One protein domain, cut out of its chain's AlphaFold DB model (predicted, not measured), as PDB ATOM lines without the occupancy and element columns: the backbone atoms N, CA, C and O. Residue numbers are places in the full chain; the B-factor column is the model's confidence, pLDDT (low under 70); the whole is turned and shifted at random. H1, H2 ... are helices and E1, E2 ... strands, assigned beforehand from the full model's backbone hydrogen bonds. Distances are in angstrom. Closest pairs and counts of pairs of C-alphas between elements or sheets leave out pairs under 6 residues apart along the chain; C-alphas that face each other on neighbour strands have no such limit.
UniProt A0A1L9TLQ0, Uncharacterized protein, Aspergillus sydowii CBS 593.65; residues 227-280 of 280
ATOM      1  N   PRO A 227      49.316  -6.979  33.122       56.06
ATOM      2  CA  PRO A 227      50.280  -8.019  33.504       56.06
ATOM      3  C   PRO A 227      50.286  -9.256  32.578       56.06
ATOM      4  O   PRO A 227      51.070 -10.178  32.778       56.06
ATOM      5  N   THR A 228      49.430  -9.287  31.552       63.56
ATOM      6  CA  THR A 228      49.189 -10.417  30.648       63.56
ATOM      7  C   THR A 228      49.498 -10.116  29.175       63.56
ATOM      8  O   THR A 228      49.099 -10.886  28.302       63.56
ATOM      9  N   MET A 229      50.198  -9.017  28.862       66.06
ATOM     10  CA  MET A 229      50.657  -8.739  27.493       66.06
ATOM     11  C   MET A 229      51.861  -9.616  27.105       66.06
ATOM     12  O   MET A 229      52.918  -9.549  27.730       66.06
ATOM     13  N   PHE A 230      51.749 -10.391  26.023       68.12
ATOM     14  CA  PHE A 230      52.859 -11.172  25.469       68.12
ATOM     15  C   PHE A 230      52.863 -11.188  23.936       68.12
ATOM     16  O   PHE A 230      51.831 -11.107  23.273       68.12
ATOM     17  N   LEU A 231      54.067 -11.298  23.371       71.12
ATOM     18  CA  LEU A 231      54.284 -11.524  21.943       71.12
ATOM     19  C   LEU A 231      54.307 -13.024  21.671       71.12
ATOM     20  O   LEU A 231      55.059 -13.750  22.328       71.12
ATOM     21  N   THR A 232      53.518 -13.461  20.696       69.75
ATOM     22  CA  THR A 232      53.476 -14.847  20.234       69.75
ATOM     23  C   THR A 232      53.699 -14.922  18.727       69.75
ATOM     24  O   THR A 232      53.213 -14.085  17.961       69.75
ATOM     25  N   ASP A 233      54.471 -15.922  18.328       68.06
ATOM     26  CA  ASP A 233      54.660 -16.405  16.963       68.06
ATOM     27  C   ASP A 233      53.715 -17.573  16.635       68.06
ATOM     28  O   ASP A 233      53.683 -18.022  15.494       68.06
ATOM     29  N   GLN A 234      52.923 -18.051  17.606       61.56
ATOM     30  CA  GLN A 234      52.005 -19.159  17.379       61.56
ATOM     31  C   GLN A 234      50.925 -18.768  16.375       61.56
ATOM     32  O   GLN A 234      50.069 -17.904  16.618       61.56
ATOM     33  N   GLU A 235      50.923 -19.488  15.260       61.28
ATOM     34  CA  GLU A 235      49.761 -19.594  14.406       61.28
ATOM     35  C   GLU A 235      48.644 -20.284  15.196       61.28
ATOM     36  O   GLU A 235      48.820 -21.356  15.770       61.28
ATOM     37  N   MET A 236      47.468 -19.656  15.256       57.84
ATOM     38  CA  MET A 236      46.273 -20.379  15.685       57.84
ATOM     39  C   MET A 236      45.802 -21.206  14.494       57.84
ATOM     40  O   MET A 236      44.936 -20.783  13.725       57.84
ATOM     41  N   GLU A 237      46.454 -22.352  14.322       54.91
ATOM     42  CA  GLU A 237      46.131 -23.362  13.326       54.91
ATOM     43  C   GLU A 237      44.790 -24.004  13.691       54.91
ATOM     44  O   GLU A 237      44.672 -24.872  14.552       54.91
ATOM     45  N   GLY A 238      43.734 -23.528  13.045       70.94
ATOM     46  CA  GLY A 238      42.427 -24.155  13.085       70.94
ATOM     47  C   GLY A 238      41.796 -24.036  11.713       70.94
ATOM     48  O   GLY A 238      41.745 -22.942  11.151       70.94
ATOM     49  N   TRP A 239      41.287 -25.146  11.179       78.00
ATOM     50  CA  TRP A 239      40.572 -25.180   9.897       78.00
ATOM     51  C   TRP A 239      39.442 -24.136   9.837       78.00
ATOM     52  O   TRP A 239      39.210 -23.534   8.794       78.00
ATOM     53  N   VAL A 240      38.820 -23.836  10.985       81.69
ATOM     54  CA  VAL A 240      37.819 -22.769  11.138       81.69
ATOM     55  C   VAL A 240      38.375 -21.407  10.712       81.69
ATOM     56  O   VAL A 240      37.749 -20.724   9.911       81.69
ATOM     57  N   ASN A 241      39.572 -21.025  11.171       81.44
ATOM     58  CA  ASN A 241      40.191 -19.737  10.837       81.44
ATOM     59  C   ASN A 241      40.586 -19.667   9.347       81.44
ATOM     60  O   ASN A 241      40.481 -18.613   8.721       81.44
ATOM     61  N   ALA A 242      40.975 -20.800   8.747       80.75
ATOM     62  CA  ALA A 242      41.232 -20.889   7.308       80.75
ATOM     63  C   ALA A 242      39.949 -20.674   6.483       80.75
ATOM     64  O   ALA A 242      39.954 -19.905   5.519       80.75
ATOM     65  N   CYS A 243      38.834 -21.287   6.892       81.00
ATOM     66  CA  CYS A 243      37.526 -21.076   6.271       81.00
ATOM     67  C   CYS A 243      37.041 -19.628   6.425       81.00
ATOM     68  O   CYS A 243      36.583 -19.037   5.449       81.00
ATOM     69  N   GLN A 244      37.197 -19.032   7.611       87.56
ATOM     70  CA  GLN A 244      36.879 -17.620   7.838       87.56
ATOM     71  C   GLN A 244      37.676 -16.710   6.891       87.56
ATOM     72  O   GLN A 244      37.107 -15.844   6.227       87.56
ATOM     73  N   GLY A 245      38.979 -16.968   6.747       82.88
ATOM     74  CA  GLY A 245      39.845 -16.218   5.838       82.88
ATOM     75  C   GLY A 245      39.461 -16.357   4.366       82.88
ATOM     76  O   GLY A 245      39.582 -15.392   3.611       82.88
ATOM     77  N   LEU A 246      38.979 -17.528   3.941       84.19
ATOM     78  CA  LEU A 246      38.447 -17.719   2.590       84.19
ATOM     79  C   LEU A 246      37.174 -16.895   2.371       84.19
ATOM     80  O   LEU A 246      37.069 -16.205   1.360       84.19
ATOM     81  N   ILE A 247      36.246 -16.910   3.329       85.69
ATOM     82  CA  ILE A 247      34.977 -16.179   3.227       85.69
ATOM     83  C   ILE A 247      35.217 -14.666   3.160       85.69
ATOM     84  O   ILE A 247      34.674 -14.011   2.268       85.69
ATOM     85  N   GLU A 248      36.065 -14.095   4.021       90.38
ATOM     86  CA  GLU A 248      36.374 -12.655   3.960       90.38
ATOM     87  C   GLU A 248      37.084 -12.270   2.656       90.38
ATOM     88  O   GLU A 248      36.786 -11.230   2.070       90.38
ATOM     89  N   LYS A 249      37.981 -13.124   2.139       86.62
ATOM     90  CA  LYS A 249      38.650 -12.887   0.848       86.62
ATOM     91  C   LYS A 249      37.675 -12.927  -0.328       86.62
ATOM     92  O   LYS A 249      37.763 -12.076  -1.211       86.62
ATOM     93  N   CYS A 250      36.757 -13.893  -0.343       89.44
ATOM     94  CA  CYS A 250      35.747 -14.023  -1.393       89.44
ATOM     95  C   CYS A 250      34.741 -12.870  -1.360       89.44
ATOM     96  O   CYS A 250      34.374 -12.342  -2.406       89.44
ATOM     97  N   THR A 251      34.315 -12.464  -0.166       87.00
ATOM     98  CA  THR A 251      33.286 -11.429   0.009       87.00
ATOM     99  C   THR A 251      33.851 -10.011  -0.001       87.00
ATOM    100  O   THR A 251      33.100  -9.066  -0.216       87.00
ATOM    101  N   ARG A 252      35.165  -9.845   0.209       84.38
ATOM    102  CA  ARG A 252      35.853  -8.551   0.386       84.38
ATOM    103  C   ARG A 252      35.243  -7.676   1.486       84.38
ATOM    104  O   ARG A 252      35.405  -6.457   1.477       84.38
ATOM    105  N   MET A 253      34.559  -8.296   2.441       82.75
ATOM    106  CA  MET A 253      33.951  -7.638   3.591       82.75
ATOM    107  C   MET A 253      34.517  -8.251   4.869       82.75
ATOM    108  O   MET A 253      34.866  -9.430   4.896       82.75
ATOM    109  N   LYS A 254      34.616  -7.444   5.928       81.06
ATOM    110  CA  LYS A 254      34.905  -7.954   7.272       81.06
ATOM    111  C   LYS A 254      33.621  -8.545   7.837       81.06
ATOM    112  O   LYS A 254      32.601  -7.857   7.844       81.06
ATOM    113  N   TRP A 255      33.677  -9.793   8.279       81.31
ATOM    114  CA  TRP A 255      32.522 -10.478   8.849       81.31
ATOM    115  C   TRP A 255      32.563 -10.389  10.370       81.31
ATOM    116  O   TRP A 255      33.626 -10.505  10.982       81.31
ATOM    117  N   ASP A 256      31.397 -10.189  10.981       85.56
ATOM    118  CA  ASP A 256      31.251 -10.427  12.410       85.56
ATOM    119  C   ASP A 256      31.045 -11.927  12.619       85.56
ATOM    120  O   ASP A 256      30.043 -12.505  12.198       85.56
ATOM    121  N   TRP A 257      32.051 -12.573  13.196       83.50
ATOM    122  CA  TRP A 257      32.118 -14.026  13.294       83.50
ATOM    123  C   TRP A 257      31.373 -14.592  14.502       83.50
ATOM    124  O   TRP A 257      31.474 -15.791  14.741       83.50
ATOM    125  N   TRP A 258      30.624 -13.783  15.256       81.38
ATOM    126  CA  TRP A 258      29.902 -14.242  16.444       81.38
ATOM    127  C   TRP A 258      28.997 -15.460  16.147       81.38
ATOM    128  O   TRP A 258      28.249 -15.440  15.168       81.38
ATOM    129  N   PRO A 259      29.036 -16.539  16.961       79.31
ATOM    130  CA  PRO A 259      29.724 -16.695  18.252       79.31
ATOM    131  C   PRO A 259      31.186 -17.177  18.161       79.31
ATOM    132  O   PRO A 259      31.832 -17.410  19.184       79.31
ATOM    133  N   LEU A 260      31.721 -17.371  16.955       82.06
ATOM    134  CA  LEU A 260      33.118 -17.736  16.741       82.06
ATOM    135  C   LEU A 260      34.042 -16.543  17.003       82.06
ATOM    136  O   LEU A 260      33.655 -15.374  16.975       82.06
ATOM    137  N   ARG A 261      35.319 -16.850  17.241       78.00
ATOM    138  CA  ARG A 261      36.348 -15.813  17.334       78.00
ATOM    139  C   ARG A 261      36.524 -15.139  15.963       78.00
ATOM    140  O   ARG A 261      36.441 -15.843  14.954       78.00
ATOM    141  N   PRO A 262      36.804 -13.823  15.915       79.06
ATOM    142  CA  PRO A 262      37.093 -13.125  14.667       79.06
ATOM    143  C   PRO A 262      38.255 -13.763  13.908       79.06
ATOM    144  O   PRO A 262      39.213 -14.231  14.535       79.06
ATOM    145  N   TYR A 263      38.189 -13.709  12.574       77.69
ATOM    146  CA  TYR A 263      39.280 -14.130  11.704       77.69
ATOM    147  C   TYR A 263      40.596 -13.462  12.115       77.69
ATOM    148  O   TYR A 263      40.691 -12.241  12.281       77.69
ATOM    149  N   ARG A 264      41.644 -14.273  12.263       76.88
ATOM    150  CA  ARG A 264      43.001 -13.801  12.534       76.88
ATOM    151  C   ARG A 264      43.884 -14.134  11.347       76.88
ATOM    152  O   ARG A 264      44.164 -15.305  11.104       76.88
ATOM    153  N   ARG A 265      44.382 -13.102  10.658       79.56
ATOM    154  CA  ARG A 265      45.306 -13.269   9.524       79.56
ATOM    155  C   ARG A 265      46.504 -14.150   9.889       79.56
ATOM    156  O   ARG A 265      47.014 -14.054  11.007       79.56
ATOM    157  N   THR A 266      46.966 -14.966   8.952       78.19
ATOM    158  CA  THR A 266      48.232 -15.698   9.088       78.19
ATOM    159  C   THR A 266      49.391 -14.705   9.219       78.19
ATOM    160  O   THR A 266      49.350 -13.628   8.611       78.19
ATOM    161  N   LEU A 267      50.373 -15.033  10.062       75.81
ATOM    162  CA  LEU A 267      51.578 -14.224  10.233       75.81
ATOM    163  C   LEU A 267      52.535 -14.530   9.074       75.81
ATOM    164  O   LEU A 267      52.783 -15.688   8.758       75.81
ATOM    165  N   ALA A 268      53.049 -13.501   8.411       74.56
ATOM    166  CA  ALA A 268      54.126 -13.643   7.442       74.56
ATOM    167  C   ALA A 268      55.472 -13.867   8.166       74.56
ATOM    168  O   ALA A 268      55.595 -13.557   9.357       74.56
ATOM    169  N   PRO A 269      56.512 -14.372   7.473       67.56
ATOM    170  CA  PRO A 269      57.840 -14.520   8.059       67.56
ATOM    171  C   PRO A 269      58.343 -13.199   8.658       67.56
ATOM    172  O   PRO A 269      58.412 -12.185   7.968       67.56
ATOM    173  N   GLY A 270      58.693 -13.219   9.947       66.31
ATOM    174  CA  GLY A 270      59.155 -12.036  10.686       66.31
ATOM    175  C   GLY A 270      58.051 -11.222  11.369       66.31
ATOM    176  O   GLY A 270      58.364 -10.291  12.108       66.31
ATOM    177  N   GLU A 271      56.777 -11.578  11.188       73.19
ATOM    178  CA  GLU A 271      55.674 -10.959  11.918       73.19
ATOM    179  C   GLU A 271      55.411 -11.660  13.256       73.19
ATOM    180  O   GLU A 271      55.505 -12.879  13.381       73.19
ATOM    181  N   GLN A 272      55.031 -10.879  14.267       72.50
ATOM    182  CA  GLN A 272      54.615 -11.381  15.575       72.50
ATOM    183  C   GLN A 272      53.269 -10.778  15.959       72.50
ATOM    184  O   GLN A 272      52.930  -9.661  15.558       72.50
ATOM    185  N   ARG A 273      52.493 -11.505  16.766       77.81
ATOM    186  CA  ARG A 273      51.225 -11.011  17.299       77.81
ATOM    187  C   ARG A 273      51.391 -10.579  18.747       77.81
ATOM    188  O   ARG A 273      51.859 -11.352  19.579       77.81
ATOM    189  N   LEU A 274      50.939  -9.367  19.050       75.62
ATOM    190  CA  LEU A 274      50.741  -8.908  20.421       75.62
ATOM    191  C   LEU A 274      49.381  -9.405  20.925       75.62
ATOM    192  O   LEU A 274      48.357  -9.163  20.287       75.62
ATOM    193  N   VAL A 275      49.379 -10.123  22.045       73.69
ATOM    194  CA  VAL A 275      48.173 -10.651  22.694       73.69
ATOM    195  C   VAL A 275      48.135 -10.153  24.132       73.69
ATOM    196  O   VAL A 275      49.165 -10.102  24.797       73.69
ATOM    197  N   TRP A 276      46.945  -9.805  24.611       69.19
ATOM    198  CA  TRP A 276      46.685  -9.520  26.017       69.19
ATOM    199  C   TRP A 276      45.348 -10.117  26.432       69.19
ATOM    200  O   TRP A 276      44.457 -10.305  25.600       69.19
ATOM    201  N   THR A 277      45.209 -10.427  27.718       64.00
ATOM    202  CA  THR A 277      43.912 -10.757  28.309       64.00
ATOM    203  C   THR A 277      43.400  -9.549  29.076       64.00
ATOM    204  O   THR A 277      44.084  -9.021  29.951       64.00
ATOM    205  N   CYS A 278      42.193  -9.100  28.745       60.56
ATOM    206  CA  CYS A 278      41.487  -8.141  29.582       60.56
ATOM    207  C   CYS A 278      40.969  -8.895  30.807       60.56
ATOM    208  O   CYS A 278      40.202  -9.847  30.657       60.56
ATOM    209  N   VAL A 279      41.414  -8.501  31.999       57.78
ATOM    210  CA  VAL A 279      40.783  -8.942  33.245       57.78
ATOM    211  C   VAL A 279      39.559  -8.048  33.417       57.78
ATOM    212  O   VAL A 279      39.712  -6.841  33.602       57.78
ATOM    213  N   GLY A 280      38.376  -8.619  33.202       45.97
ATOM    214  CA  GLY A 280      37.089  -7.979  33.480       45.97
ATOM    215  C   GLY A 280      36.603  -8.345  34.869       45.97
ATOM    216  O   GLY A 280      36.922  -9.476  35.304       45.97
TER     217      GLY A 280
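This is residues 227 to 280 of the 280 residues of an uncharacterized protein of Aspergillus sydowii CBS 593.65 (UniProt A0A1L9TLQ0). Little regular structure is here: a small two-stranded ribbon, E1 beside E2, lies toward one end and a single helix, H1, toward the other, with a long loop, residues 252 to 272, leading back from helix to ribbon. The 54 printed residues run E1, H1, E2; the sheet E1 - E2 is antiparallel, and the class is mixed, with only 19 residues in named elements. The whole is loose, radius of gyration of the C-alphas 12.9 A, spanning 37 by 32 by 18 A.

Look first at E1, residues 230 to 232, and its antiparallel neighbour E2, residues 273 to 275, at 142 degrees between directions. C-alphas 231 and 274 face each other at 4.7 A; N 230 and O 275 are within hydrogen-bond range at 2.9 A. In H1, residues 239 to 251, every O i to N i+4 pair is within range.

Find C-alpha 230 at (52.859, -11.172, 25.469); E1 runs 6.4 A. H1 runs 18.4 A from C-alpha 239 at (40.572, -25.180, 9.897). E2 runs 6.2 A to C-alpha 275 at (48.173, -10.651, 22.694).

The C-alphas farthest apart, Pro 227 and Cys 250, are 38.3 A apart. The printed part has no cut; the link H1 to E2 is long. Look for pLDDT under 70 in 17 residues, among them 232 to 237 and 276 to 280.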